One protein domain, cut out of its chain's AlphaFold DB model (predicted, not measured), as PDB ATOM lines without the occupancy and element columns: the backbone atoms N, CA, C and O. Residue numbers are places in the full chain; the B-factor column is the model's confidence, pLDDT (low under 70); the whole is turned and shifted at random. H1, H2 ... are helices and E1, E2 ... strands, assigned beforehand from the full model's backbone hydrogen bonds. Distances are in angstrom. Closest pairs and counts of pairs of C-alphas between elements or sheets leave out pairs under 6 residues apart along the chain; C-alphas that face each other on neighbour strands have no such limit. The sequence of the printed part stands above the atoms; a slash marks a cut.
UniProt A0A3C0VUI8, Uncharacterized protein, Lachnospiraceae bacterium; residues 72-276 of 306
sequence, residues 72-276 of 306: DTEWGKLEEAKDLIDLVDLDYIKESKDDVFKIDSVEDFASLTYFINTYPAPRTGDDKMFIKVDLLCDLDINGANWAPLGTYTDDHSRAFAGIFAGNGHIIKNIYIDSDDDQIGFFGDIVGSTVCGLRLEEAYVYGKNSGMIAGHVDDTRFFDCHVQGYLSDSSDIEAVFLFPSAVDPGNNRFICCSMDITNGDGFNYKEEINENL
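Overview. This is residues 72 to 276 of the 306 residues of an uncharacterized protein of Lachnospiraceae bacterium (UniProt A0A3C0VUI8). The printed part is wound in stacked turns, a solenoid with walls of short parallel strands, capped at one end by H2 with H1 packed on it and finished at the other by the antiparallel hairpin E12 and E13. E1, E2, E3, E7, E10 and residues 252 to 254 of E12 make one wall; E12 bends at residue 255 and runs on beside E11, which with E4 and residues 198 to 200 of E8 belongs to a second wall; E8 bends in turn at residue 201, its residues 203 to 207 pairing with E5, and E6 and E9 make a small separate wall. There are 205 residues, with H1, E1, H2 and then E2 to E13 along the chain; the class is mixed, with 93 residues, under half, in named elements. The whole is compact, with a radius of gyration of the C-alphas of 15.5 A and spans of 43 by 36 by 31 A.

Arrangement. The largest sheet is branched and twisted. E8, residues 198 to 207, bends by 88 degrees at residue 201; parallel to it are E4, residues 170 to 172, and E5, residues 175 to 181, on one side, and E11, residues 225 to 230, on the other. Within hydrogen-bond range are N 171 and O 198 at 2.9 A, N 176 and O 203 at 2.8 A, and N 199 and O 225 at 2.9 A. E12, residues 252 to 262, bends by 95 degrees at residue 255. On one side of it are E10, residues 220 to 222, and E11, both parallel, with N 221 to O 252 at 2.8 A and N 230 to O 261 at 2.9 A; on the other is E13, residues 267 to 274, its hairpin partner, with N 258 to O 270 at 2.9 A. From E10, parallel neighbours follow: E7, residues 193 to 195, E3, residues 162 to 165, E2, residues 131 to 135, and E1, residues 101 to 103, with N 194 to O 220, N 164 to O 193 and N 101 to O 132 at 2.8 A and N 133 to O 163 at 2.9 A. H2, residues 106 to 118, is on this sheet at a height of 9.5 A, along E2 at 17 degrees on the local plane; E1, H2 and E2 form a strand-helix-strand unit, two parallel neighbours joined through a helix, with a right-handed crossover. H1, residues 90 to 96, touches H2 about perpendicular at 88 degrees, closest at the C-alphas of Ile 93 and Ser 111, 6.5 A. E6, residues 186 to 190, and E9, residues 213 to 217, form a second, parallel sheet, with N 214 to O 186 at 2.9 A. In H1 and H2 every O i to N i+4 pair is within range.

Along the chain. H1 begins at C-alpha 90 (210.658, 170.359, 170.071), and H2 is 18.1 A long. E12 measures 24.1 A, E8 22.7 A and E13 21.8 A, ending at C-alpha 274 (212.211, 158.055, 133.141).

Size, cuts and confidence. The C-alphas farthest apart are those of Asp 72 and Leu 276, 45.7 A. The printed part has no cut. The links H2 to E2, E2 to E3 and E11 to E12 are long, with 12, 26 and 21 residues. The mean pLDDT of the printed part is 87.4; residues 232 to 250 and 275 to 276 are under 70.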
ATOM      1  N   ASP A  72     221.105 176.535 171.797       95.44
ATOM      2  CA  ASP A  72     222.311 176.203 172.557       95.44
ATOM      3  C   ASP A  72     223.129 175.070 171.916       95.44
ATOM      4  O   ASP A  72     224.290 174.859 172.293       95.44
ATOM      5  N   THR A  73     222.578 174.384 170.911       95.75
ATOM      6  CA  THR A  73     223.263 173.311 170.177       95.75
ATOM      7  C   THR A  73     224.405 173.831 169.306       95.75
ATOM      8  O   THR A  73     224.520 175.029 169.049       95.75
ATOM      9  N   GLU A  74     225.297 172.940 168.857       94.19
ATOM     10  CA  GLU A  74     226.369 173.329 167.928       94.19
ATOM     11  C   GLU A  74     225.799 173.843 166.603       94.19
ATOM     12  O   GLU A  74     226.222 174.895 166.129       94.19
ATOM     13  N   TRP A  75     224.795 173.148 166.061       94.62
ATOM     14  CA  TRP A  75     224.132 173.526 164.815       94.62
ATOM     15  C   TRP A  75     223.344 174.835 164.947       94.62
ATOM     16  O   TRP A  75     223.485 175.722 164.113       94.62
ATOM     17  N   GLY A  76     222.599 175.020 166.043       95.75
ATOM     18  CA  GLY A  76     221.819 176.239 166.297       95.75
ATOM     19  C   GLY A  76     222.653 177.522 166.424       95.75
ATOM     20  O   GLY A  76     222.102 178.619 166.383       95.75
ATOM     21  N   LYS A  77     223.980 177.401 166.559       95.12
ATOM     22  CA  LYS A  77     224.932 178.525 166.595       95.12
ATOM     23  C   LYS A  77     225.543 178.857 165.230       95.12
ATOM     24  O   LYS A  77     226.292 179.833 165.140       95.12
ATOM     25  N   LEU A  78     225.283 178.052 164.199       93.62
ATOM     26  CA  LEU A  78     225.771 178.279 162.840       93.62
ATOM     27  C   LEU A  78     224.935 179.355 162.132       93.62
ATOM     28  O   LEU A  78     223.766 179.561 162.451       93.62
ATOM     29  N   GLU A  79     225.526 180.034 161.144       91.75
ATOM     30  CA  GLU A  79     224.817 181.084 160.387       91.75
ATOM     31  C   GLU A  79     223.640 180.511 159.579       91.75
ATOM     32  O   GLU A  79     222.614 181.170 159.452       91.75
ATOM     33  N   GLU A  80     223.750 179.272 159.096       90.62
ATOM     34  CA  GLU A  80     222.685 178.576 158.359       90.62
ATOM     35  C   GLU A  80     221.429 178.303 159.201       90.62
ATOM     36  O   GLU A  80     220.331 178.208 158.661       90.62
ATOM     37  N   ALA A  81     221.563 178.215 160.527       94.44
ATOM     38  CA  ALA A  81     220.443 177.947 161.428       94.44
ATOM     39  C   ALA A  81     219.686 179.219 161.832       94.44
ATOM     40  O   ALA A  81     218.580 179.145 162.364       94.44
ATOM     41  N   LYS A  82     220.278 180.393 161.614       94.56
ATOM     42  CA  LYS A  82     219.864 181.664 162.215       94.56
ATOM     43  C   LYS A  82     218.418 182.060 161.932       94.56
ATOM     44  O   LYS A  82     217.763 182.587 162.826       94.56
ATOM     45  N   ASP A  83     217.936 181.814 160.717       95.25
ATOM     46  CA  ASP A  83     216.571 182.177 160.324       95.25
ATOM     47  C   ASP A  83     215.544 181.088 160.703       95.25
ATOM     48  O   ASP A  83     214.342 181.341 160.671       95.25
ATOM     49  N   LEU A  84     216.006 179.892 161.093       96.88
ATOM     50  CA  LEU A  84     215.163 178.748 161.457       96.88
ATOM     51  C   LEU A  84     215.038 178.568 162.966       96.88
ATOM     52  O   LEU A  84     214.015 178.087 163.438       96.88
ATOM     53  N   ILE A  85     216.087 178.894 163.724       97.56
ATOM     54  CA  ILE A  85     216.255 178.399 165.092       97.56
ATOM     55  C   ILE A  85     215.146 178.853 166.044       97.56
ATOM     56  O   ILE A  85     214.735 178.090 166.914       97.56
ATOM     57  N   ASP A  86     214.613 180.057 165.830       97.12
ATOM     58  CA  ASP A  86     213.512 180.621 166.616       97.12
ATOM     59  C   ASP A  86     212.140 180.013 166.258       97.12
ATOM     60  O   ASP A  86     211.168 180.226 166.982       97.12
ATOM     61  N   LEU A  87     212.050 179.276 165.146       98.00
ATOM     62  CA  LEU A  87     210.837 178.597 164.675       98.00
ATOM     63  C   LEU A  87     210.765 177.131 165.125       98.00
ATOM     64  O   LEU A  87     209.739 176.487 164.923       98.00
ATOM     65  N   VAL A  88     211.848 176.587 165.689       98.62
ATOM     66  CA  VAL A  88     211.935 175.168 166.053       98.62
ATOM     67  C   VAL A  88     211.023 174.851 167.240       98.62
ATOM     68  O   VAL A  88     211.179 175.407 168.328       98.62
ATOM     69  N   ASP A  89     210.136 173.877 167.045       98.62
ATOM     70  CA  ASP A  89     209.249 173.312 168.056       98.62
ATOM     71  C   ASP A  89     209.666 171.865 168.386       98.62
ATOM     72  O   ASP A  89     209.504 170.928 167.596       98.62
ATOM     73  N   LEU A  90     210.230 171.674 169.584       98.62
ATOM     74  CA  LEU A  90     210.658 170.359 170.071       98.62
ATOM     75  C   LEU A  90     209.485 169.427 170.410       98.62
ATOM     76  O   LEU A  90     209.649 168.209 170.299       98.62
ATOM     77  N   ASP A  91     208.331 169.964 170.816       98.62
ATOM     78  CA  ASP A  91     207.147 169.156 171.117       98.62
ATOM     79  C   ASP A  91     206.589 168.568 169.816       98.62
ATOM     80  O   ASP A  91     206.356 167.358 169.739       98.62
ATOM     81  N   TYR A  92     206.521 169.375 168.752       98.81
ATOM     82  CA  TYR A  92     206.166 168.902 167.410       98.81
ATOM     83  C   TYR A  92     207.102 167.785 166.917       98.81
ATOM     84  O   TYR A  92     206.645 166.737 166.444       98.81
ATOM     85  N   ILE A  93     208.422 167.959 167.066       98.75
ATOM     86  CA  ILE A  93     209.402 166.930 166.681       98.75
ATOM     87  C   ILE A  93     209.166 165.642 167.472       98.75
ATOM     88  O   ILE A  93     209.179 164.548 166.903       98.75
ATOM     89  N   LYS A  94     208.953 165.755 168.785       98.44
ATOM     90  CA  LYS A  94     208.744 164.611 169.675       98.44
ATOM     91  C   LYS A  94     207.504 163.807 169.296       98.44
ATOM     92  O   LYS A  94     207.552 162.580 169.358       98.44
ATOM     93  N   GLU A  95     206.430 164.486 168.907       98.25
ATOM     94  CA  GLU A  95     205.176 163.869 168.468       98.25
ATOM     95  C   GLU A  95     205.284 163.239 167.070       98.25
ATOM     96  O   GLU A  95     204.634 162.226 166.809       98.25
ATOM     97  N   SER A  96     206.139 163.784 166.197       98.38
ATOM     98  CA  SER A  96     206.218 163.394 164.779       98.38
ATOM     99  C   SER A  96     207.267 162.325 164.462       98.38
ATOM    100  O   SER A  96     207.061 161.505 163.568       98.38
ATOM    101  N   LYS A  97     208.403 162.307 165.175       97.06
ATOM    102  CA  LYS A  97     209.611 161.546 164.783       97.06
ATOM    103  C   LYS A  97     209.421 160.031 164.624       97.06
ATOM    104  O   LYS A  97     210.206 159.406 163.918       97.06
ATOM    105  N   ASP A  98     208.444 159.451 165.324       94.56
ATOM    106  CA  ASP A  98     208.173 158.006 165.338       94.56
ATOM    107  C   ASP A  98     207.004 157.611 164.410       94.56
ATOM    108  O   ASP A  98     206.718 156.423 164.266       94.56
ATOM    109  N   ASP A  99     206.332 158.588 163.788       95.19
ATOM    110  CA  ASP A  99     205.210 158.379 162.866       95.19
ATOM    111  C   ASP A  99     205.445 159.112 161.537       95.19
ATOM    112  O   ASP A  99     206.055 158.550 160.629       95.19
ATOM    113  N   VAL A 100     204.994 160.362 161.417       96.00
ATOM    114  CA  VAL A 100     205.140 161.187 160.215       96.00
ATOM    115  C   VAL A 100     205.206 162.668 160.586       96.00
ATOM    116  O   VAL A 100     204.405 163.162 161.377       96.00
ATOM    117  N   PHE A 101     206.142 163.389 159.972       98.50
ATOM    118  CA  PHE A 101     206.207 164.847 160.006       98.50
ATOM    119  C   PHE A 101     205.180 165.418 159.028       98.50
ATOM    120  O   PHE A 101     205.418 165.455 157.820       98.50
ATOM    121  N   LYS A 102     204.028 165.829 159.556       98.25
ATOM    122  CA  LYS A 102     202.964 166.498 158.803       98.25
ATOM    123  C   LYS A 102     203.228 167.993 158.786       98.25
ATOM    124  O   LYS A 102     203.042 168.653 159.797       98.25
ATOM    125  N   ILE A 103     203.660 168.498 157.640       98.56
ATOM    126  CA  ILE A 103     204.097 169.883 157.491       98.56
ATOM    127  C   ILE A 103     202.918 170.724 157.007       98.56
ATOM    128  O   ILE A 103     202.523 170.632 155.837       98.56
ATOM    129  N   ASP A 104     202.356 171.545 157.894       98.00
ATOM    130  CA  ASP A 104     201.300 172.508 157.558       98.00
ATOM    131  C   ASP A 104     201.714 173.975 157.765       98.00
ATOM    132  O   ASP A 104     200.941 174.897 157.479       98.00
ATOM    133  N   SER A 105     202.960 174.195 158.189       98.50
ATOM    134  CA  SER A 105     203.527 175.512 158.454       98.50
ATOM    135  C   SER A 105     205.036 175.588 158.171       98.50
ATOM    136  O   SER A 105     205.717 174.582 157.953       98.50
ATOM    137  N   VAL A 106     205.577 176.813 158.153       98.19
ATOM    138  CA  VAL A 106     207.028 177.043 158.016       98.19
ATOM    139  C   VAL A 106     207.750 176.631 159.301       98.19
ATOM    140  O   VAL A 106     208.882 176.159 159.242       98.19
ATOM    141  N   GLU A 107     207.089 176.750 160.450       98.56
ATOM    142  CA  GLU A 107     207.557 176.311 161.762       98.56
ATOM    143  C   GLU A 107     207.746 174.787 161.823       98.56
ATOM    144  O   GLU A 107     208.812 174.314 162.233       98.56
ATOM    145  N   ASP A 108     206.787 174.006 161.314       98.75
ATOM    146  CA  ASP A 108     206.937 172.546 161.197       98.75
ATOM    147  C   ASP A 108     208.120 172.187 160.296       98.75
ATOM    148  O   ASP A 108     208.887 171.259 160.576       98.75
ATOM    149  N   PHE A 109     208.288 172.938 159.202       98.56
ATOM    150  CA  PHE A 109     209.369 172.715 158.251       98.56
ATOM    151  C   PHE A 109     210.742 173.089 158.829       98.56
ATOM    152  O   PHE A 109     211.724 172.367 158.623       98.56
ATOM    153  N   ALA A 110     210.827 174.167 159.612       98.56
ATOM    154  CA  ALA A 110     212.033 174.536 160.351       98.56
ATOM    155  C   ALA A 110     212.384 173.467 161.395       98.56
ATOM    156  O   ALA A 110     213.543 173.062 161.513       98.56
ATOM    157  N   SER A 111     211.371 172.945 162.089       98.81
ATOM    158  CA  SER A 111     211.510 171.873 163.075       98.81
ATOM    159  C   SER A 111     212.004 170.567 162.443       98.81
ATOM    160  O   SER A 111     212.913 169.929 162.974       98.81
ATOM    161  N   LEU A 112     211.484 170.198 161.267       98.75
ATOM    162  CA  LEU A 112     211.986 169.069 160.475       98.75
ATOM    163  C   LEU A 112     213.451 169.278 160.057       98.75
ATOM    164  O   LEU A 112     214.262 168.364 160.207       98.75
ATOM    165  N   THR A 113     213.797 170.469 159.558       98.44
ATOM    166  CA  THR A 113     215.174 170.808 159.156       98.44
ATOM    167  C   THR A 113     216.140 170.650 160.329       98.44
ATOM    168  O   THR A 113     217.142 169.941 160.222       98.44
ATOM    169  N   TYR A 114     215.802 171.234 161.484       98.62
ATOM    170  CA  TYR A 114     216.579 171.078 162.712       98.62
ATOM    171  C   TYR A 114     216.704 169.603 163.104       98.62
ATOM    172  O   TYR A 114     217.808 169.133 163.380       98.62
ATOM    173  N   PHE A 115     215.604 168.846 163.073       98.69
ATOM    174  CA  PHE A 115     215.602 167.426 163.411       98.69
ATOM    175  C   PHE A 115     216.557 166.600 162.542       98.69
ATOM    176  O   PHE A 115     217.361 165.825 163.066       98.69
ATOM    177  N   ILE A 116     216.508 166.779 161.222       98.06
ATOM    178  CA  ILE A 116     217.379 166.057 160.287       98.06
ATOM    179  C   ILE A 116     218.849 166.375 160.581       98.06
ATOM    180  O   ILE A 116     219.656 165.450 160.737       98.06
ATOM    181  N   ASN A 117     219.163 167.661 160.754       96.88
ATOM    182  CA  ASN A 117     220.532 168.152 160.904       96.88
ATOM    183  C   ASN A 117     221.129 167.896 162.297       96.88
ATOM    184  O   ASN A 117     222.347 167.968 162.460       96.88
ATOM    185  N   THR A 118     220.316 167.565 163.308       96.88
ATOM    186  CA  THR A 118     220.799 167.478 164.701       96.88
ATOM    187  C   THR A 118     220.490 166.169 165.415       96.88
ATOM    188  O   THR A 118     221.291 165.764 166.263       96.88
ATOM    189  N   TYR A 119     219.427 165.441 165.063       97.25
ATOM    190  CA  TYR A 119     219.047 164.237 165.807       97.25
ATOM    191  C   TYR A 119     220.087 163.112 165.654       97.25
ATOM    192  O   TYR A 119     220.389 162.709 164.526       97.25
ATOM    193  N   PRO A 120     220.667 162.605 166.759       95.12
ATOM    194  CA  PRO A 120     221.804 161.687 166.729       95.12
ATOM    195  C   PRO A 120     221.345 160.229 166.572       95.12
ATOM    196  O   PRO A 120     221.433 159.428 167.503       95.12
ATOM    197  N   ALA A 121     220.841 159.884 165.386       94.38
ATOM    198  CA  ALA A 121     220.460 158.519 165.022       94.38
ATOM    199  C   ALA A 121     221.115 158.087 163.698       94.38
ATOM    200  O   ALA A 121     221.324 158.938 162.828       94.38
ATOM    201  N   PRO A 122     221.418 156.787 163.506       94.25
ATOM    202  CA  PRO A 122     221.976 156.295 162.248       94.25
ATOM    203  C   PRO A 122     221.059 156.621 161.062       94.25
ATOM    204  O   PRO A 122     219.843 156.469 161.161       94.25
ATOM    205  N   ARG A 123     221.625 157.047 159.928       94.25
ATOM    206  CA  ARG A 123     220.884 157.279 158.667       94.25
ATOM    207  C   ARG A 123     221.085 156.161 157.644       94.25
ATOM    208  O   ARG A 123     220.330 156.037 156.685       94.25
ATOM    209  N   THR A 124     222.073 155.306 157.879       90.56
ATOM    210  CA  THR A 124     222.446 154.168 157.036       90.56
ATOM    211  C   THR A 124     222.545 152.898 157.884       90.56
ATOM    212  O   THR A 124     222.561 152.964 159.111       90.56
ATOM    213  N   GLY A 125     222.579 151.729 157.236       88.12
ATOM    214  CA  GLY A 125     222.622 150.430 157.919       88.12
ATOM    215  C   GLY A 125     221.250 149.845 158.277       88.12
ATOM    216  O   GLY A 125     220.206 150.390 157.919       88.12
ATOM    217  N   ASP A 126     221.271 148.692 158.953       86.38
ATOM    218  CA  ASP A 126     220.079 147.892 159.280       86.38
ATOM    219  C   ASP A 126     219.193 148.542 160.360       86.38
ATOM    220  O   ASP A 126     217.993 148.276 160.423       86.38
ATOM    221  N   ASP A 127     219.778 149.382 161.215       89.31
ATOM    222  CA  ASP A 127     219.128 150.108 162.310       89.31
ATOM    223  C   ASP A 127     218.906 151.595 161.991       89.31
ATOM    224  O   ASP A 127     218.669 152.399 162.897       89.31
ATOM    225  N   LYS A 128     218.967 151.966 160.704       90.50
ATOM    226  CA  LYS A 128     218.761 153.349 160.275       90.50
ATOM    227  C   LYS A 128     217.407 153.891 160.718       90.50
ATOM    228  O   LYS A 128     216.370 153.234 160.601       90.50
ATOM    229  N   MET A 129     217.415 155.142 161.152       93.38
ATOM    230  CA  MET A 129     216.208 155.924 161.312       93.38
ATOM    231  C   MET A 129     215.619 156.231 159.939       93.38
ATOM    232  O   MET A 129     216.287 156.810 159.086       93.38
ATOM    233  N   PHE A 130     214.349 155.878 159.768       90.44
ATOM    234  CA  PHE A 130     213.590 156.147 158.558       90.44
ATOM    235  C   PHE A 130     212.597 157.283 158.808       90.44
ATOM    236  O   PHE A 130     211.716 157.158 159.657       90.44
ATOM    237  N   ILE A 131     212.754 158.395 158.093       96.25
ATOM    238  CA  ILE A 131     211.959 159.613 158.282       96.25
ATOM    239  C   ILE A 131     210.782 159.612 157.305       96.25
ATOM    240  O   ILE A 131     210.946 159.319 156.126       96.25
ATOM    241  N   LYS A 132     209.587 159.961 157.772       95.69
ATOM    242  CA  LYS A 132     208.394 160.110 156.930       95.69
ATOM    243  C   LYS A 132     207.950 161.565 156.963       95.69
ATOM    244  O   LYS A 132     207.757 162.102 158.049       95.69
ATOM    245  N   VAL A 133     207.802 162.193 155.803       98.12
ATOM    246  CA  VAL A 133     207.384 163.596 155.667       98.12
ATOM    247  C   VAL A 133     206.180 163.676 154.743       98.12
ATOM    248  O   VAL A 133     206.201 163.081 153.669       98.12
ATOM    249  N   ASP A 134     205.170 164.433 155.156       95.75
ATOM    250  CA  ASP A 134     203.912 164.636 154.445       95.75
ATOM    251  C   ASP A 134     203.607 166.139 154.380       95.75
ATOM    252  O   ASP A 134     203.277 166.754 155.397       95.75
ATOM    253  N   LEU A 135     203.769 166.763 153.207       97.12
ATOM    254  CA  LEU A 135     203.376 168.160 153.011       97.12
ATOM    255  C   LEU A 135     201.851 168.246 152.903       97.12
ATOM    256  O   LEU A 135     201.242 167.583 152.061       97.12
ATOM    257  N   LEU A 136     201.241 169.098 153.727       96.44
ATOM    258  CA  LEU A 136     199.789 169.300 153.775       96.44
ATOM    259  C   LEU A 136     199.337 170.629 153.158       96.44
ATOM    260  O   LEU A 136     198.136 170.873 153.006       96.44
ATOM    261  N   CYS A 137     200.283 171.514 152.847       96.88
ATOM    262  CA  CYS A 137     200.011 172.805 152.238       96.88
ATOM    263  C   CYS A 137     201.222 173.341 151.464       96.88
ATOM    264  O   CYS A 137     202.343 172.852 151.611       96.88
ATOM    265  N   ASP A 138     200.978 174.375 150.658       98.56
ATOM    266  CA  ASP A 138     202.049 175.151 150.040       98.56
ATOM    267  C   ASP A 138     202.759 175.999 151.104       98.56
ATOM    268  O   ASP A 138     202.110 176.650 151.928       98.56
ATOM    269  N   LEU A 139     204.086 176.062 151.037       98.38
ATOM    270  CA  LEU A 139     204.937 176.814 151.952       98.38
ATOM    271  C   LEU A 139     205.585 177.999 151.233       98.38
ATOM    272  O   LEU A 139     206.200 177.839 150.181       98.38
ATOM    273  N   ASP A 140     205.486 179.195 151.817       97.50
ATOM    274  CA  ASP A 140     206.269 180.364 151.401       97.50
ATOM    275  C   ASP A 140     207.365 180.646 152.422       97.50
ATOM    276  O   ASP A 140     207.084 181.129 153.520       97.50
ATOM    277  N   ILE A 141     208.617 180.379 152.048       95.62
ATOM    278  CA  ILE A 141     209.778 180.611 152.917       95.62
ATOM    279  C   ILE A 141     210.113 182.112 153.010       95.62
ATOM    280  O   ILE A 141     210.905 182.535 153.848       95.62
ATOM    281  N   ASN A 142     209.466 182.955 152.192       92.44
ATOM    282  CA  ASN A 142     209.633 184.410 152.177       92.44
ATOM    283  C   ASN A 142     211.098 184.872 152.007       92.44
ATOM    284  O   ASN A 142     211.452 185.972 152.435       92.44
ATOM    285  N   GLY A 143     211.945 184.057 151.367       85.69
ATOM    286  CA  GLY A 143     213.347 184.382 151.105       85.69
ATOM    287  C   GLY A 143     214.259 184.338 152.333       85.69
ATOM    288  O   GLY A 143     215.354 184.895 152.266       85.69
ATOM    289  N   ALA A 144     213.821 183.729 153.441       90.50
ATOM    290  CA  ALA A 144     214.704 183.420 154.565       90.50
ATOM    291  C   ALA A 144     215.852 182.507 154.104       90.50
ATOM    292  O   ALA A 144     215.638 181.644 153.245       90.50
ATOM    293  N   ASN A 145     217.052 182.692 154.670       92.44
ATOM    294  CA  ASN A 145     218.159 181.788 154.382       92.44
ATOM    295  C   ASN A 145     217.858 180.432 155.022       92.44
ATOM    296  O   ASN A 145     217.792 180.313 156.243       92.44
ATOM    297  N   TRP A 146     217.633 179.430 154.186       95.69
ATOM    298  CA  TRP A 146     217.220 178.107 154.592       95.69
ATOM    299  C   TRP A 146     218.407 177.155 154.600       95.69
ATOM    300  O   TRP A 146     219.131 177.039 153.610       95.69
ATOM    301  N   ALA A 147     218.593 176.442 155.706       95.31
ATOM    302  CA  ALA A 147     219.562 175.360 155.749       95.31
ATOM    303  C   ALA A 147     219.069 174.162 154.915       95.31
ATOM    304  O   ALA A 147     217.876 173.849 154.953       95.31
ATOM    305  N   PRO A 148     219.956 173.447 154.205       95.12
ATOM    306  CA  PRO A 148     219.591 172.207 153.529       95.12
ATOM    307  C   PRO A 148     218.941 171.181 154.472       95.12
ATOM    308  O   PRO A 148     219.270 171.097 155.662       95.12
ATOM    309  N   LEU A 149     218.040 170.359 153.927       96.50
ATOM    310  CA  LEU A 149     217.551 169.161 154.604       96.50
ATOM    311  C   LEU A 149     218.637 168.085 154.554       96.50
ATOM    312  O   LEU A 149     218.805 167.392 153.549       96.50
ATOM    313  N   GLY A 150     219.367 167.959 155.654       94.62
ATOM    314  CA  GLY A 150     220.539 167.107 155.748       94.62
ATOM    315  C   GLY A 150     221.780 167.775 155.183       94.62
ATOM    316  O   GLY A 150     221.703 168.614 154.291       94.62
ATOM    317  N   THR A 151     222.938 167.387 155.706       90.75
ATOM    318  CA  THR A 151     224.244 167.909 155.296       90.75
ATOM    319  C   THR A 151     225.175 166.762 154.943       90.75
ATOM    320  O   THR A 151     225.135 165.702 155.570       90.75
ATOM    321  N   TYR A 152     226.000 166.961 153.915       88.69
ATOM    322  CA  TYR A 152     226.916 165.921 153.468       88.69
ATOM    323  C   TYR A 152     227.985 165.633 154.518       88.69
ATOM    324  O   TYR A 152     228.709 166.521 154.973       88.69
ATOM    325  N   THR A 153     228.114 164.355 154.853       89.25
ATOM    326  CA  THR A 153     229.231 163.807 155.615       89.25
ATOM    327  C   THR A 153     229.656 162.484 154.985       89.25
ATOM    328  O   THR A 153     228.830 161.760 154.434       89.25
ATOM    329  N   ASP A 154     230.935 162.118 155.113       88.06
ATOM    330  CA  ASP A 154     231.461 160.857 154.559       88.06
ATOM    331  C   ASP A 154     230.713 159.602 155.065       88.06
ATOM    332  O   ASP A 154     230.773 158.544 154.442       88.06
ATOM    333  N   ASP A 155     230.053 159.694 156.225       90.44
ATOM    334  CA  ASP A 155     229.292 158.613 156.862       90.44
ATOM    335  C   ASP A 155     227.765 158.759 156.743       90.44
ATOM    336  O   ASP A 155     227.028 157.943 157.304       90.44
ATOM    337  N   HIS A 156     227.288 159.790 156.037       92.25
ATOM    338  CA  HIS A 156     225.873 160.139 155.890       92.25
ATOM    339  C   HIS A 156     225.130 160.350 157.218       92.25
ATOM    340  O   HIS A 156     223.905 160.267 157.260       92.25
ATOM    341  N   SER A 157     225.826 160.626 158.325       91.81
ATOM    342  CA  SER A 157     225.220 160.759 159.662       91.81
ATOM    343  C   SER A 157     224.150 161.851 159.754       91.81
ATOM    344  O   SER A 157     223.315 161.812 160.662       91.81
ATOM    345  N   ARG A 158     224.132 162.794 158.804       93.00
ATOM    346  CA  ARG A 158     223.139 163.872 158.693       93.00
ATOM    347  C   ARG A 158     222.279 163.810 157.433       93.00
ATOM    348  O   ARG A 158     221.502 164.727 157.213       93.00
ATOM    349  N   ALA A 159     222.352 162.741 156.644       95.38
ATOM    350  CA  ALA A 159     221.529 162.609 155.449       95.38
ATOM    351  C   ALA A 159     220.027 162.540 155.773       95.38
ATOM    352  O   ALA A 159     219.607 161.970 156.790       95.38
ATOM    353  N   PHE A 160     219.200 163.037 154.854       97.38
ATOM    354  CA  PHE A 160     217.803 162.632 154.798       97.38
ATOM    355  C   PHE A 160     217.726 161.160 154.365       97.38
ATOM    356  O   PHE A 160     218.239 160.784 153.311       97.38
ATOM    357  N   ALA A 161     217.087 160.329 155.186       94.12
ATOM    358  CA  ALA A 161     216.901 158.905 154.929       94.12
ATOM    359  C   ALA A 161     215.440 158.530 155.190       94.12
ATOM    360  O   ALA A 161     215.033 158.363 156.343       94.12
ATOM    361  N   GLY A 162     214.622 158.454 154.140       93.69
ATOM    362  CA  GLY A 162     213.180 158.370 154.337       93.69
ATOM    363  C   GLY A 162     212.296 158.544 153.106       93.69
ATOM    364  O   GLY A 162     212.736 158.435 151.963       93.69
ATOM    365  N   ILE A 163     211.020 158.828 153.367       94.31
ATOM    366  CA  ILE A 163     210.020 159.216 152.370       94.31
ATOM    367  C   ILE A 163     209.695 160.695 152.546       94.31
ATOM    368  O   ILE A 163     209.325 161.124 153.639       94.31
ATOM    369  N   PHE A 164     209.781 161.450 151.455       96.50
ATOM    370  CA  PHE A 164     209.294 162.820 151.365       96.50
ATOM    371  C   PHE A 164     208.113 162.875 150.392       96.50
ATOM    372  O   PHE A 164     208.304 162.823 149.175       96.50
ATOM    373  N   ALA A 165     206.895 162.966 150.924       94.75
ATOM    374  CA  ALA A 165     205.669 163.131 150.154       94.75
ATOM    375  C   ALA A 165     205.315 164.622 150.064       94.75
ATOM    376  O   ALA A 165     204.781 165.221 150.993       94.75
ATOM    377  N   GLY A 166     205.636 165.235 148.927       94.62
ATOM    378  CA  GLY A 166     205.292 166.620 148.627       94.62
ATOM    379  C   GLY A 166     203.829 166.817 148.231       94.62
ATOM    380  O   GLY A 166     203.341 167.939 148.282       94.62
ATOM    381  N   ASN A 167     203.118 165.755 147.831       87.81
ATOM    382  CA  ASN A 167     201.699 165.780 147.431       87.81
ATOM    383  C   ASN A 167     201.331 166.848 146.382       87.81
ATOM    384  O   ASN A 167     200.178 167.273 146.291       87.81
ATOM    385  N   GLY A 168     202.305 167.303 145.587       87.62
ATOM    386  CA  GLY A 168     202.122 168.386 144.623       87.62
ATOM    387  C   GLY A 168     202.039 169.786 145.242       87.62
ATOM    388  O   GLY A 168     201.820 170.743 144.498       87.62
ATOM    389  N   HIS A 169     202.225 169.923 146.558       96.50
ATOM    390  CA  HIS A 169     202.351 171.215 147.224       96.50
ATOM    391  C   HIS A 169     203.660 171.913 146.869       96.50
ATOM    392  O   HIS A 169     204.691 171.274 146.639       96.50
ATOM    393  N   ILE A 170     203.602 173.242 146.836       98.19
ATOM    394  CA  ILE A 170     204.714 174.098 146.425       98.19
ATOM    395  C   ILE A 170     205.461 174.620 147.644       98.19
ATOM    396  O   ILE A 170     204.871 175.279 148.495       98.19
ATOM    397  N   ILE A 171     206.775 174.412 147.676       98.38
ATOM    398  CA  ILE A 171     207.691 175.176 148.524       98.38
ATOM    399  C   ILE A 171     208.280 176.287 147.655       98.38
ATOM    400  O   ILE A 171     208.987 176.012 146.682       98.38
ATOM    401  N   LYS A 172     207.977 177.546 147.983       97.81
ATOM    402  CA  LYS A 172     208.429 178.713 147.216       97.81
ATOM    403  C   LYS A 172     209.353 179.636 147.996       97.81
ATOM    404  O   LYS A 172     209.296 179.699 149.225       97.81
ATOM    405  N   ASN A 173     210.157 180.393 147.250       96.81
ATOM    406  CA  ASN A 173     211.084 181.402 147.773       96.81
ATOM    407  C   ASN A 173     212.101 180.848 148.775       96.81
ATOM    408  O   ASN A 173     212.494 181.550 149.710       96.81
ATOM    409  N   ILE A 174     212.507 179.589 148.613       95.25
ATOM    410  CA  ILE A 174     213.579 179.027 149.427       95.25
ATOM    411  C   ILE A 174     214.924 179.575 148.940       95.25
ATOM    412  O   ILE A 174     215.222 179.530 147.746       95.25
ATOM    413  N   TYR A 175     215.718 180.119 149.858       95.38
ATOM    414  CA  TYR A 175     217.024 180.700 149.568       95.38
ATOM    415  C   TYR A 175     218.085 179.919 150.337       95.38
ATOM    416  O   TYR A 175     218.105 179.983 151.554       95.38
ATOM    417  N   ILE A 176     218.933 179.166 149.647       93.25
ATOM    418  CA  ILE A 176     220.015 178.377 150.242       93.25
ATOM    419  C   ILE A 176     221.331 178.984 149.773       93.25
ATOM    420  O   ILE A 176     221.658 178.925 148.586       93.25
ATOM    421  N   ASP A 177     222.074 179.584 150.695       90.06
ATOM    422  CA  ASP A 177     223.345 180.247 150.412       90.06
ATOM    423  C   ASP A 177     224.409 179.750 151.385       90.06
ATOM    424  O   ASP A 177     224.456 180.152 152.551       90.06
ATOM    425  N   SER A 178     225.228 178.818 150.898       85.50
ATOM    426  CA  SER A 178     226.323 178.227 151.654       85.50
ATOM    427  C   SER A 178     227.592 178.181 150.810       85.50
ATOM    428  O   SER A 178     227.559 177.898 149.618       85.50
ATOM    429  N   ASP A 179     228.737 178.439 151.440       82.75
ATOM    430  CA  ASP A 179     230.052 178.264 150.814       82.75
ATOM    431  C   ASP A 179     230.542 176.801 150.863       82.75
ATOM    432  O   ASP A 179     231.638 176.505 150.359       82.75
ATOM    433  N   ASP A 180     229.763 175.906 151.473       82.50
ATOM    434  CA  ASP A 180     230.073 174.486 151.599       82.50
ATOM    435  C   ASP A 180     229.918 173.736 150.268       82.50
ATOM    436  O   ASP A 180     229.548 174.295 149.229       82.50
ATOM    437  N   ASP A 181     230.308 172.466 150.296       80.38
ATOM    438  CA  ASP A 181     230.236 171.561 149.156       80.38
ATOM    439  C   ASP A 181     228.966 170.711 149.216       80.38
ATOM    440  O   ASP A 181     228.457 170.444 150.303       80.38
ATOM    441  N   GLN A 182     228.478 170.264 148.056       81.44
ATOM    442  CA  GLN A 182     227.312 169.383 147.941       81.44
ATOM    443  C   GLN A 182     226.066 170.006 148.577       81.44
ATOM    444  O   GLN A 182     225.482 169.491 149.530       81.44
ATOM    445  N   ILE A 183     225.636 171.129 147.997       86.75
ATOM    446  CA  ILE A 183     224.478 171.900 148.463       86.75
ATOM    447  C   ILE A 183     223.276 171.720 147.536       86.75
ATOM    448  O   ILE A 183     223.400 171.759 146.313       86.75
ATOM    449  N   GLY A 184     222.097 171.565 148.129       90.12
ATOM    450  CA  GLY A 184     220.806 171.534 147.452       90.12
ATOM    451  C   GLY A 184     219.665 171.665 148.451       90.12
ATOM    452  O   GLY A 184     219.915 171.881 149.636       90.12
ATOM    453  N   PHE A 185     218.417 171.519 147.995       94.25
ATOM    454  CA  PHE A 185     217.274 171.428 148.915       94.25
ATOM    455  C   PHE A 185     217.483 170.315 149.951       94.25
ATOM    456  O   PHE A 185     217.328 170.545 151.149       94.25
ATOM    457  N   PHE A 186     217.931 169.147 149.489       94.38
ATOM    458  CA  PHE A 186     218.615 168.164 150.321       94.38
ATOM    459  C   PHE A 186     220.128 168.395 150.224       94.38
ATOM    460  O   PHE A 186     220.672 168.412 149.122       94.38
ATOM    461  N   GLY A 187     220.846 168.561 151.334       92.31
ATOM    462  CA  GLY A 187     222.314 168.580 151.252       92.31
ATOM    463  C   GLY A 187     222.837 167.179 150.946       92.31
ATOM    464  O   GLY A 187     223.605 166.980 150.010       92.31
ATOM    465  N   ASP A 188     222.313 166.186 151.663       92.50
ATOM    466  CA  ASP A 188     222.614 164.772 151.464       92.50
ATOM    467  C   ASP A 188     221.348 163.932 151.639       92.50
ATOM    468  O   ASP A 188     220.609 164.100 152.614       92.50
ATOM    469  N   ILE A 189     221.078 163.045 150.686       93.25
ATOM    470  CA  ILE A 189     219.908 162.168 150.684       93.25
ATOM    471  C   ILE A 189     220.315 160.743 150.311       93.25
ATOM    472  O   ILE A 189     220.948 160.510 149.280       93.25
ATOM    473  N   VAL A 190     219.946 159.786 151.166       90.50
ATOM    474  CA  VAL A 190     220.394 158.392 151.062       90.50
ATOM    475  C   VAL A 190     219.233 157.422 151.237       90.50
ATOM    476  O   VAL A 190     218.445 157.555 152.175       90.50
ATOM    477  N   GLY A 191     219.125 156.411 150.371       86.94
ATOM    478  CA  GLY A 191     218.184 155.300 150.560       86.94
ATOM    479  C   GLY A 191     216.725 155.752 150.662       86.94
ATOM    480  O   GLY A 191     215.989 155.221 151.502       86.94
ATOM    481  N   SER A 192     216.353 156.784 149.898       89.62
ATOM    482  CA  SER A 192     215.135 157.572 150.098       89.62
ATOM    483  C   SER A 192     214.183 157.536 148.903       89.62
ATOM    484  O   SER A 192     214.533 157.146 147.789       89.62
ATOM    485  N   THR A 193     212.945 157.971 149.127       88.75
ATOM    486  CA  THR A 193     211.953 158.209 148.074       88.75
ATOM    487  C   THR A 193     211.343 159.592 148.240       88.75
ATOM    488  O   THR A 193     210.777 159.911 149.278       88.75
ATOM    489  N   VAL A 194     211.432 160.407 147.199       91.62
ATOM    490  CA  VAL A 194     210.831 161.737 147.129       91.62
ATOM    491  C   VAL A 194     209.750 161.697 146.062       91.62
ATOM    492  O   VAL A 194     210.012 161.321 144.922       91.62
ATOM    493  N   CYS A 195     208.531 162.066 146.425       88.81
ATOM    494  CA  CYS A 195     207.382 162.069 145.531       88.81
ATOM    495  C   CYS A 195     206.720 163.440 145.568       88.81
ATOM    496  O   CYS A 195     206.506 163.990 146.646       88.81
ATOM    497  N   GLY A 196     206.383 164.010 144.416       90.25
ATOM    498  CA  GLY A 196     205.530 165.193 144.371       90.25
ATOM    499  C   GLY A 196     206.166 166.479 144.881       90.25
ATOM    500  O   GLY A 196     205.442 167.437 145.148       90.25
ATOM    501  N   LEU A 197     207.494 166.537 145.012       95.38
ATOM    502  CA  LEU A 197     208.197 167.757 145.410       95.38
ATOM    503  C   LEU A 197     208.018 168.838 144.334       95.38
ATOM    504  O   LEU A 197     208.288 168.591 143.156       95.38
ATOM    505  N   ARG A 198     207.590 170.038 144.729       96.62
ATOM    506  CA  ARG A 198     207.581 171.227 143.870       96.62
ATOM    507  C   ARG A 198     208.393 172.334 144.536       96.62
ATOM    508  O   ARG A 198     208.020 172.799 145.610       96.62
ATOM    509  N   LEU A 199     209.485 172.751 143.898       96.94
ATOM    510  CA  LEU A 199     210.232 173.949 144.281       96.94
ATOM    511  C   LEU A 199     209.991 175.042 143.241       96.94
ATOM    512  O   LEU A 199     210.263 174.827 142.059       96.94
ATOM    513  N   GLU A 200     209.517 176.202 143.679       97.38
ATOM    514  CA  GLU A 200     209.329 177.379 142.825       97.38
ATOM    515  C   GLU A 200     210.105 178.576 143.369       97.38
ATOM    516  O   GLU A 200     210.212 178.780 144.576       97.38
ATOM    517  N   GLU A 201     210.660 179.388 142.474       96.00
ATOM    518  CA  GLU A 201     211.456 180.565 142.842       96.00
ATOM    519  C   GLU A 201     212.594 180.229 143.832       96.00
ATOM    520  O   GLU A 201     212.971 181.047 144.670       96.00
ATOM    521  N   ALA A 202     213.145 179.013 143.736       94.56
ATOM    522  CA  ALA A 202     214.243 178.570 144.581       94.56
ATOM    523  C   ALA A 202     215.554 179.258 144.180       94.56
ATOM    524  O   ALA A 202     215.818 179.504 143.000       94.56
ATOM    525  N   TYR A 203     216.404 179.531 145.157       94.06
ATOM    526  CA  TYR A 203     217.763 180.003 144.947       94.06
ATOM    527  C   TYR A 203     218.718 179.084 145.696       94.06
ATOM    528  O   TYR A 203     218.552 178.879 146.893       94.06
ATOM    529  N   VAL A 204     219.718 178.554 144.995       90.75
ATOM    530  CA  VAL A 204     220.775 177.733 145.586       90.75
ATOM    531  C   VAL A 204     222.136 178.273 145.150       90.75
ATOM    532  O   VAL A 204     222.425 178.428 143.957       90.75
ATOM    533  N   TYR A 205     222.989 178.548 146.128       87.75
ATOM    534  CA  TYR A 205     224.400 178.866 145.962       87.75
ATOM    535  C   TYR A 205     225.221 177.921 146.846       87.75
ATOM    536  O   TYR A 205     224.911 177.738 148.022       87.75
ATOM    537  N   GLY A 206     226.248 177.312 146.252       79.12
ATOM    538  CA  GLY A 206     227.204 176.438 146.930       79.12
ATOM    539  C   GLY A 206     228.041 175.628 145.952       79.12
ATOM    540  O   GLY A 206     227.696 175.522 144.771       79.12
ATOM    541  N   LYS A 207     229.149 175.053 146.426       76.56
ATOM    542  CA  LYS A 207     230.053 174.262 145.581       76.56
ATOM    543  C   LYS A 207     229.445 172.890 145.298       76.56
ATOM    544  O   LYS A 207     228.681 172.385 146.113       76.56
ATOM    545  N   ASN A 208     229.740 172.339 144.114       75.12
ATOM    546  CA  ASN A 208     229.153 171.092 143.595       75.12
ATOM    547  C   ASN A 208     227.668 170.967 143.976       75.12
ATOM    548  O   ASN A 208     227.260 170.024 144.644       75.12
ATOM    549  N   SER A 209     226.876 171.978 143.627       79.56
ATOM    550  CA  SER A 209     225.488 172.092 144.061       79.56
ATOM    551  C   SER A 209     224.508 171.556 143.021       79.56
ATOM    552  O   SER A 209     224.761 171.584 141.813       79.56
ATOM    553  N   GLY A 210     223.362 171.082 143.500       83.06
ATOM    554  CA  GLY A 210     222.220 170.683 142.689       83.06
ATOM    555  C   GLY A 210     220.938 171.270 143.268       83.06
ATOM    556  O   GLY A 210     220.797 171.407 144.475       83.06
ATOM    557  N   MET A 211     219.973 171.620 142.414       87.19
ATOM    558  CA  MET A 211     218.737 172.268 142.879       87.19
ATOM    559  C   MET A 211     217.942 171.380 143.852       87.19
ATOM    560  O   MET A 211     217.493 171.849 144.893       87.19
ATOM    561  N   ILE A 212     217.782 170.090 143.527       88.69
ATOM    562  CA  ILE A 212     217.100 169.134 144.413       88.69
ATOM    563  C   ILE A 212     218.035 168.650 145.514       88.69
ATOM    564  O   ILE A 212     217.629 168.613 146.671       88.69
ATOM    565  N   ALA A 213     219.256 168.251 145.164       89.25
ATOM    566  CA  ALA A 213     220.164 167.651 146.120       89.25
ATOM    567  C   ALA A 213     221.635 167.946 145.815       89.25
ATOM    568  O   ALA A 213     222.030 168.004 144.649       89.25
ATOM    569  N   GLY A 214     222.418 168.086 146.881       86.44
ATOM    570  CA  GLY A 214     223.870 168.210 146.862       86.44
ATOM    571  C   GLY A 214     224.604 166.874 146.725       86.44
ATOM    572  O   GLY A 214     225.588 166.758 146.004       86.44
ATOM    573  N   HIS A 215     224.110 165.834 147.383       87.31
ATOM    574  CA  HIS A 215     224.594 164.466 147.250       87.31
ATOM    575  C   HIS A 215     223.407 163.506 147.268       87.31
ATOM    576  O   HIS A 215     222.452 163.711 148.016       87.31
ATOM    577  N   VAL A 216     223.451 162.481 146.415       84.31
ATOM    578  CA  VAL A 216     222.361 161.516 146.249       84.31
ATOM    579  C   VAL A 216     222.937 160.108 146.187       84.31
ATOM    580  O   VAL A 216     223.650 159.778 145.237       84.31
ATOM    581  N   ASP A 217     222.545 159.262 147.134       84.31
ATOM    582  CA  ASP A 217     222.826 157.825 147.118       84.31
ATOM    583  C   ASP A 217     221.524 157.022 147.260       84.31
ATOM    584  O   ASP A 217     220.625 157.367 148.026       84.31
ATOM    585  N   ASP A 218     221.402 155.949 146.486       82.38
ATOM    586  CA  ASP A 218     220.284 155.001 146.506       82.38
ATOM    587  C   ASP A 218     218.873 155.621 146.649       82.38
ATOM    588  O   ASP A 218     218.056 155.190 147.463       82.38
ATOM    589  N   THR A 219     218.583 156.687 145.896       82.56
ATOM    590  CA  THR A 219     217.367 157.498 146.075       82.56
ATOM    591  C   THR A 219     216.515 157.576 144.812       82.56
ATOM    592  O   THR A 219     217.011 157.620 143.682       82.56
ATOM    593  N   ARG A 220     215.193 157.629 145.002       82.44
ATOM    594  CA  ARG A 220     214.222 157.820 143.922       82.44
ATOM    595  C   ARG A 220     213.481 159.141 144.025       82.44
ATOM    596  O   ARG A 220     213.075 159.547 145.108       82.44
ATOM    597  N   PHE A 221     213.234 159.742 142.872       86.38
ATOM    598  CA  PHE A 221     212.437 160.946 142.708       86.38
ATOM    599  C   PHE A 221     211.314 160.672 141.709       86.38
ATOM    600  O   PHE A 221     211.570 160.240 140.583       86.38
ATOM    601  N   PHE A 222     210.081 160.937 142.120       84.94
ATOM    602  CA  PHE A 222     208.883 160.710 141.325       84.94
ATOM    603  C   PHE A 222     208.074 161.990 141.243       84.94
ATOM    604  O   PHE A 222     207.734 162.568 142.275       84.94
ATOM    605  N   ASP A 223     207.741 162.406 140.024       86.75
ATOM    606  CA  ASP A 223     206.898 163.575 139.780       86.75
ATOM    607  C   ASP A 223     207.421 164.798 140.556       86.75
ATOM    608  O   ASP A 223     206.685 165.464 141.274       86.75
ATOM    609  N   CYS A 224     208.735 165.037 140.499       92.12
ATOM    610  CA  CYS A 224     209.396 166.147 141.185       92.12
ATOM    611  C   CYS A 224     209.719 167.262 140.191       92.12
ATOM    612  O   CYS A 224     210.313 167.014 139.141       92.12
ATOM    613  N   HIS A 225     209.382 168.504 140.530       92.81
ATOM    614  CA  HIS A 225     209.604 169.644 139.647       92.81
ATOM    615  C   HIS A 225     210.303 170.763 140.390       92.81
ATOM    616  O   HIS A 225     209.887 171.151 141.483       92.81
ATOM    617  N   VAL A 226     211.352 171.299 139.779       93.44
ATOM    618  CA  VAL A 226     212.119 172.394 140.365       93.44
ATOM    619  C   VAL A 226     212.291 173.543 139.398       93.44
ATOM    620  O   VAL A 226     212.596 173.358 138.219       93.44
ATOM    621  N   GLN A 227     212.124 174.749 139.918       94.81
ATOM    622  CA  GLN A 227     212.300 175.981 139.180       94.81
ATOM    623  C   GLN A 227     213.038 176.992 140.051       94.81
ATOM    624  O   GLN A 227     212.683 177.212 141.209       94.81
ATOM    625  N   GLY A 228     214.077 177.612 139.494       93.31
ATOM    626  CA  GLY A 228     214.886 178.530 140.282       93.31
ATOM    627  C   GLY A 228     216.216 178.936 139.664       93.31
ATOM    628  O   GLY A 228     216.421 178.882 138.447       93.31
ATOM    629  N   TYR A 229     217.122 179.357 140.536       91.06
ATOM    630  CA  TYR A 229     218.449 179.846 140.212       91.06
ATOM    631  C   TYR A 229     219.542 179.049 140.938       91.06
ATOM    632  O   TYR A 229     219.457 178.861 142.148       91.06
ATOM    633  N   LEU A 230     220.564 178.597 140.204       87.31
ATOM    634  CA  LEU A 230     221.691 177.804 140.714       87.31
ATOM    635  C   LEU A 230     223.021 178.492 140.377       87.31
ATOM    636  O   LEU A 230     223.481 178.471 139.237       87.31
ATOM    637  N   SER A 231     223.636 179.159 141.347       77.69
ATOM    638  CA  SER A 231     224.597 180.224 141.041       77.69
ATOM    639  C   SER A 231     226.046 179.790 140.764       77.69
ATOM    640  O   SER A 231     226.736 180.532 140.068       77.69
ATOM    641  N   ASP A 232     226.526 178.661 141.300       68.62
ATOM    642  CA  ASP A 232     227.958 178.273 141.251       68.62
ATOM    643  C   ASP A 232     228.240 177.031 140.376       68.62
ATOM    644  O   ASP A 232     229.337 176.478 140.370       68.62
ATOM    645  N   SER A 233     227.271 176.578 139.569       58.41
ATOM    646  CA  SER A 233     227.522 175.501 138.603       58.41
ATOM    647  C   SER A 233     228.168 176.074 137.330       58.41
ATOM    648  O   SER A 233     227.468 176.604 136.457       58.41
ATOM    649  N   SER A 234     229.496 175.961 137.193       47.41
ATOM    650  CA  SER A 234     230.218 176.332 135.958       47.41
ATOM    651  C   SER A 234     229.808 175.500 134.740       47.41
ATOM    652  O   SER A 234     230.040 175.911 133.608       47.41
ATOM    653  N   ASP A 235     229.171 174.351 134.970       51.34
ATOM    654  CA  ASP A 235     228.743 173.409 133.949       51.34
ATOM    655  C   ASP A 235     227.299 172.980 134.226       51.34
ATOM    656  O   ASP A 235     227.061 171.992 134.914       51.34
ATOM    657  N   ILE A 236     226.312 173.687 133.658       49.00
ATOM    658  CA  ILE A 236     224.923 173.194 133.678       49.00
ATOM    659  C   ILE A 236     224.812 171.822 132.975       49.00
ATOM    660  O   ILE A 236     223.958 171.019 133.317       49.00
ATOM    661  N   GLU A 237     225.721 171.475 132.061       42.31
ATOM    662  CA  GLU A 237     225.756 170.131 131.458       42.31
ATOM    663  C   GLU A 237     226.217 169.029 132.440       42.31
ATOM    664  O   GLU A 237     225.977 167.849 132.187       42.31
ATOM    665  N   ALA A 238     226.846 169.396 133.566       41.53
ATOM    666  CA  ALA A 238     227.115 168.510 134.703       41.53
ATOM    667  C   ALA A 238     226.016 168.582 135.783       41.53
ATOM    668  O   ALA A 238     226.013 167.752 136.690       41.53
ATOM    669  N   VAL A 239     225.051 169.508 135.644       44.88
ATOM    670  CA  VAL A 239     223.784 169.559 136.397       44.88
ATOM    671  C   VAL A 239     222.852 168.483 135.840       44.88
ATOM    672  O   VAL A 239     221.739 168.719 135.385       44.88
ATOM    673  N   PHE A 240     223.308 167.237 135.918       50.44
ATOM    674  CA  PHE A 240     222.364 166.226 136.340       50.44
ATOM    675  C   PHE A 240     221.916 166.592 137.758       50.44
ATOM    676  O   PHE A 240     222.562 167.356 138.474       50.44
ATOM    677  N   LEU A 241     220.857 165.958 138.218       52.50
ATOM    678  CA  LEU A 241     220.481 165.884 139.627       52.50
ATOM    679  C   LEU A 241     221.557 165.192 140.514       52.50
ATOM    680  O   LEU A 241     221.221 164.575 141.517       52.50
ATOM    681  N   PHE A 242     222.836 165.244 140.119       49.91
ATOM    682  CA  PHE A 242     223.977 164.533 140.671       49.91
ATOM    683  C   PHE A 242     225.211 165.442 140.745       49.91
ATOM    684  O   PHE A 242     226.010 165.488 139.803       49.91
ATOM    685  N   PRO A 243     225.479 166.081 141.880       39.16
ATOM    686  CA  PRO A 243     226.847 166.401 142.222       39.16
ATOM    687  C   PRO A 243     227.490 165.118 142.757       39.16
ATOM    688  O   PRO A 243     226.958 164.474 143.653       39.16
ATOM    689  N   SER A 244     228.599 164.689 142.145       42.22
ATOM    690  CA  SER A 244     229.334 163.480 142.548       42.22
ATOM    691  C   SER A 244     228.436 162.237 142.710       42.22
ATOM    692  O   SER A 244     228.247 161.740 143.816       42.22
ATOM    693  N   ALA A 245     227.900 161.686 141.615       45.06
ATOM    694  CA  ALA A 245     227.327 160.341 141.673       45.06
ATOM    695  C   ALA A 245     228.437 159.331 142.012       45.06
ATOM    696  O   ALA A 245     229.167 158.862 141.131       45.06
ATOM    697  N   VAL A 246     228.566 158.992 143.291       45.53
ATOM    698  CA  VAL A 246     229.082 157.689 143.686       45.53
ATOM    699  C   VAL A 246     227.977 156.716 143.261       45.53
ATOM    700  O   VAL A 246     226.918 156.664 143.859       45.53
ATOM    701  N   ASP A 247     228.173 156.061 142.118       53.00
ATOM    702  CA  ASP A 247     227.231 155.130 141.483       53.00
ATOM    703  C   ASP A 247     225.888 155.717 140.983       53.00
ATOM    704  O   ASP A 247     224.827 155.486 141.568       53.00
ATOM    705  N   PRO A 248     225.850 156.301 139.759       51.72
ATOM    706  CA  PRO A 248     224.591 156.597 139.046       51.72
ATOM    707  C   PRO A 248     223.725 155.347 138.772       51.72
ATOM    708  O   PRO A 248     222.664 155.443 138.163       51.72
ATOM    709  N   GLY A 249     224.188 154.165 139.195       54.25
ATOM    710  CA  GLY A 249     223.500 152.887 139.115       54.25
ATOM    711  C   GLY A 249     222.321 152.705 140.058       54.25
ATOM    712  O   GLY A 249     221.516 151.824 139.783       54.25
ATOM    713  N   ASN A 250     222.192 153.514 141.114       67.56
ATOM    714  CA  ASN A 250     221.196 153.266 142.165       67.56
ATOM    715  C   ASN A 250     220.081 154.325 142.243       67.56
ATOM    716  O   ASN A 250     219.034 154.063 142.832       67.56
ATOM    717  N   ASN A 251     220.256 155.479 141.592       77.06
ATOM    718  CA  ASN A 251     219.309 156.593 141.654       77.06
ATOM    719  C   ASN A 251     218.307 156.582 140.484       77.06
ATOM    720  O   ASN A 251     218.697 156.373 139.333       77.06
ATOM    721  N   ARG A 252     217.024 156.873 140.749       78.25
ATOM    722  CA  ARG A 252     215.944 156.874 139.733       78.25
ATOM    723  C   ARG A 252     215.140 158.180 139.755       78.25
ATOM    724  O   ARG A 252     214.848 158.716 140.815       78.25
ATOM    725  N   PHE A 253     214.750 158.656 138.582       80.06
ATOM    726  CA  PHE A 253     213.955 159.848 138.305       80.06
ATOM    727  C   PHE A 253     212.859 159.470 137.319       80.06
ATOM    728  O   PHE A 253     213.147 158.960 136.234       80.06
ATOM    729  N   ILE A 254     211.611 159.734 137.687       78.88
ATOM    730  CA  ILE A 254     210.438 159.430 136.867       78.88
ATOM    731  C   ILE A 254     209.509 160.630 136.893       78.88
ATOM    732  O   ILE A 254     209.198 161.148 137.962       78.88
ATOM    733  N   CYS A 255     209.058 161.063 135.719       84.50
ATOM    734  CA  CYS A 255     208.165 162.211 135.551       84.50
ATOM    735  C   CYS A 255     208.672 163.515 136.197       84.50
ATOM    736  O   CYS A 255     207.876 164.355 136.602       84.50
ATOM    737  N   CYS A 256     209.987 163.712 136.289       86.94
ATOM    738  CA  CYS A 256     210.562 164.912 136.892       86.94
ATOM    739  C   CYS A 256     210.780 166.020 135.852       86.94
ATOM    740  O   CYS A 256     210.989 165.740 134.671       86.94
ATOM    741  N   SER A 257     210.814 167.284 136.273       88.31
ATOM    742  CA  SER A 257     211.237 168.382 135.394       88.31
ATOM    743  C   SER A 257     212.077 169.432 136.105       88.31
ATOM    744  O   SER A 257     212.002 169.608 137.321       88.31
ATOM    745  N   MET A 258     212.823 170.199 135.321       87.19
ATOM    746  CA  MET A 258     213.604 171.324 135.819       87.19
ATOM    747  C   MET A 258     213.510 172.542 134.899       87.19
ATOM    748  O   MET A 258     213.437 172.399 133.679       87.19
ATOM    749  N   ASP A 259     213.524 173.732 135.498       91.81
ATOM    750  CA  ASP A 259     213.656 175.038 134.841       91.81
ATOM    751  C   ASP A 259     214.613 175.915 135.664       91.81
ATOM    752  O   ASP A 259     214.213 176.630 136.586       91.81
ATOM    753  N   ILE A 260     215.909 175.793 135.380       89.12
ATOM    754  CA  ILE A 260     216.985 176.346 136.210       89.12
ATOM    755  C   ILE A 260     217.762 177.390 135.413       89.12
ATOM    756  O   ILE A 260     218.054 177.205 134.233       89.12
ATOM    757  N   THR A 261     218.126 178.491 136.063       88.50
ATOM    758  CA  THR A 261     219.026 179.509 135.503       88.50
ATOM    759  C   THR A 261     220.311 179.583 136.325       88.50
ATOM    760  O   THR A 261     220.218 179.610 137.546       88.50
ATOM    761  N   ASN A 262     221.499 179.633 135.708       84.56
ATOM    762  CA  ASN A 262     222.753 179.793 136.467       84.56
ATOM    763  C   ASN A 262     223.229 181.240 136.646       84.56
ATOM    764  O   ASN A 262     222.660 182.179 136.084       84.56
ATOM    765  N   GLY A 263     224.354 181.365 137.367       81.62
ATOM    766  CA  GLY A 263     225.205 182.550 137.527       81.62
ATOM    767  C   GLY A 263     225.402 183.412 136.277       81.62
ATOM    768  O   GLY A 263     225.359 184.640 136.341       81.62
ATOM    769  N   ASP A 264     225.582 182.762 135.126       82.56
ATOM    770  CA  ASP A 264     225.842 183.412 133.839       82.56
ATOM    771  C   ASP A 264     224.560 183.785 133.071       82.56
ATOM    772  O   ASP A 264     224.617 184.355 131.977       82.56
ATOM    773  N   GLY A 265     223.386 183.470 133.627       83.44
ATOM    774  CA  GLY A 265     222.086 183.682 132.999       83.44
ATOM    775  C   GLY A 265     221.724 182.638 131.939       83.44
ATOM    776  O   GLY A 265     220.785 182.862 131.170       83.44
ATOM    777  N   PHE A 266     222.443 181.511 131.861       83.25
ATOM    778  CA  PHE A 266     222.039 180.381 131.027       83.25
ATOM    779  C   PHE A 266     220.843 179.686 131.674       83.25
ATOM    780  O   PHE A 266     220.906 179.286 132.834       83.25
ATOM    781  N   ASN A 267     219.755 179.558 130.915       87.19
ATOM    782  CA  ASN A 267     218.549 178.859 131.336       87.19
ATOM    783  C   ASN A 267     218.510 177.466 130.703       87.19
ATOM    784  O   ASN A 267     218.668 177.330 129.487       87.19
ATOM    785  N   TYR A 268     218.263 176.457 131.531       82.25
ATOM    786  CA  TYR A 268     218.148 175.061 131.148       82.25
ATOM    787  C   TYR A 268     216.803 174.505 131.585       82.25
ATOM    788  O   TYR A 268     216.382 174.686 132.728       82.25
ATOM    789  N   LYS A 269     216.141 173.829 130.645       87.75
ATOM    790  CA  LYS A 269     214.866 173.163 130.875       87.75
ATOM    791  C   LYS A 269     214.946 171.730 130.399       87.75
ATOM    792  O   LYS A 269     215.344 171.490 129.259       87.75
ATOM    793  N   GLU A 270     214.512 170.811 131.243       82.88
ATOM    794  CA  GLU A 270     214.478 169.389 130.931       82.88
ATOM    795  C   GLU A 270     213.246 168.736 131.552       82.88
ATOM    796  O   GLU A 270     212.820 169.089 132.653       82.88
ATOM    797  N   GLU A 271     212.686 167.775 130.823       84.81
ATOM    798  CA  GLU A 271     211.654 166.863 131.300       84.81
ATOM    799  C   GLU A 271     212.217 165.442 131.241       84.81
ATOM    800  O   GLU A 271     212.641 164.964 130.186       84.81
ATOM    801  N   ILE A 272     212.206 164.763 132.382       79.06
ATOM    802  CA  ILE A 272     212.656 163.390 132.550       79.06
ATOM    803  C   ILE A 272     211.407 162.527 132.682       79.06
ATOM    804  O   ILE A 272     210.771 162.496 133.731       79.06
ATOM    805  N   ASN A 273     211.057 161.803 131.619       75.06
ATOM    806  CA  ASN A 273     209.970 160.824 131.697       75.06
ATOM    807  C   ASN A 273     210.380 159.636 132.577       75.06
ATOM    808  O   ASN A 273     209.652 159.268 133.487       75.06
ATOM    809  N   GLU A 274     211.565 159.081 132.324       70.62
ATOM    810  CA  GLU A 274     212.211 158.055 133.141       70.62
ATOM    811  C   GLU A 274     213.712 158.046 132.815       70.62
ATOM    812  O   GLU A 274     214.083 158.115 131.636       70.62
ATOM    813  N   ASN A 275     214.580 157.928 133.824       68.94
ATOM    814  CA  ASN A 275     215.949 157.461 133.612       68.94
ATOM    815  C   ASN A 275     216.035 155.954 133.926       68.94
ATOM    816  O   ASN A 275     215.593 155.472 134.967       68.94
ATOM    817  N   LEU A 276     216.582 155.180 132.991       55.84
ATOM    818  CA  LEU A 276     216.741 153.741 133.192       55.84
ATOM    819  C   LEU A 276     217.936 153.468 134.107       55.84
ATOM    820  O   LEU A 276     218.977 154.116 133.975       55.84
TER     821      LEU A 276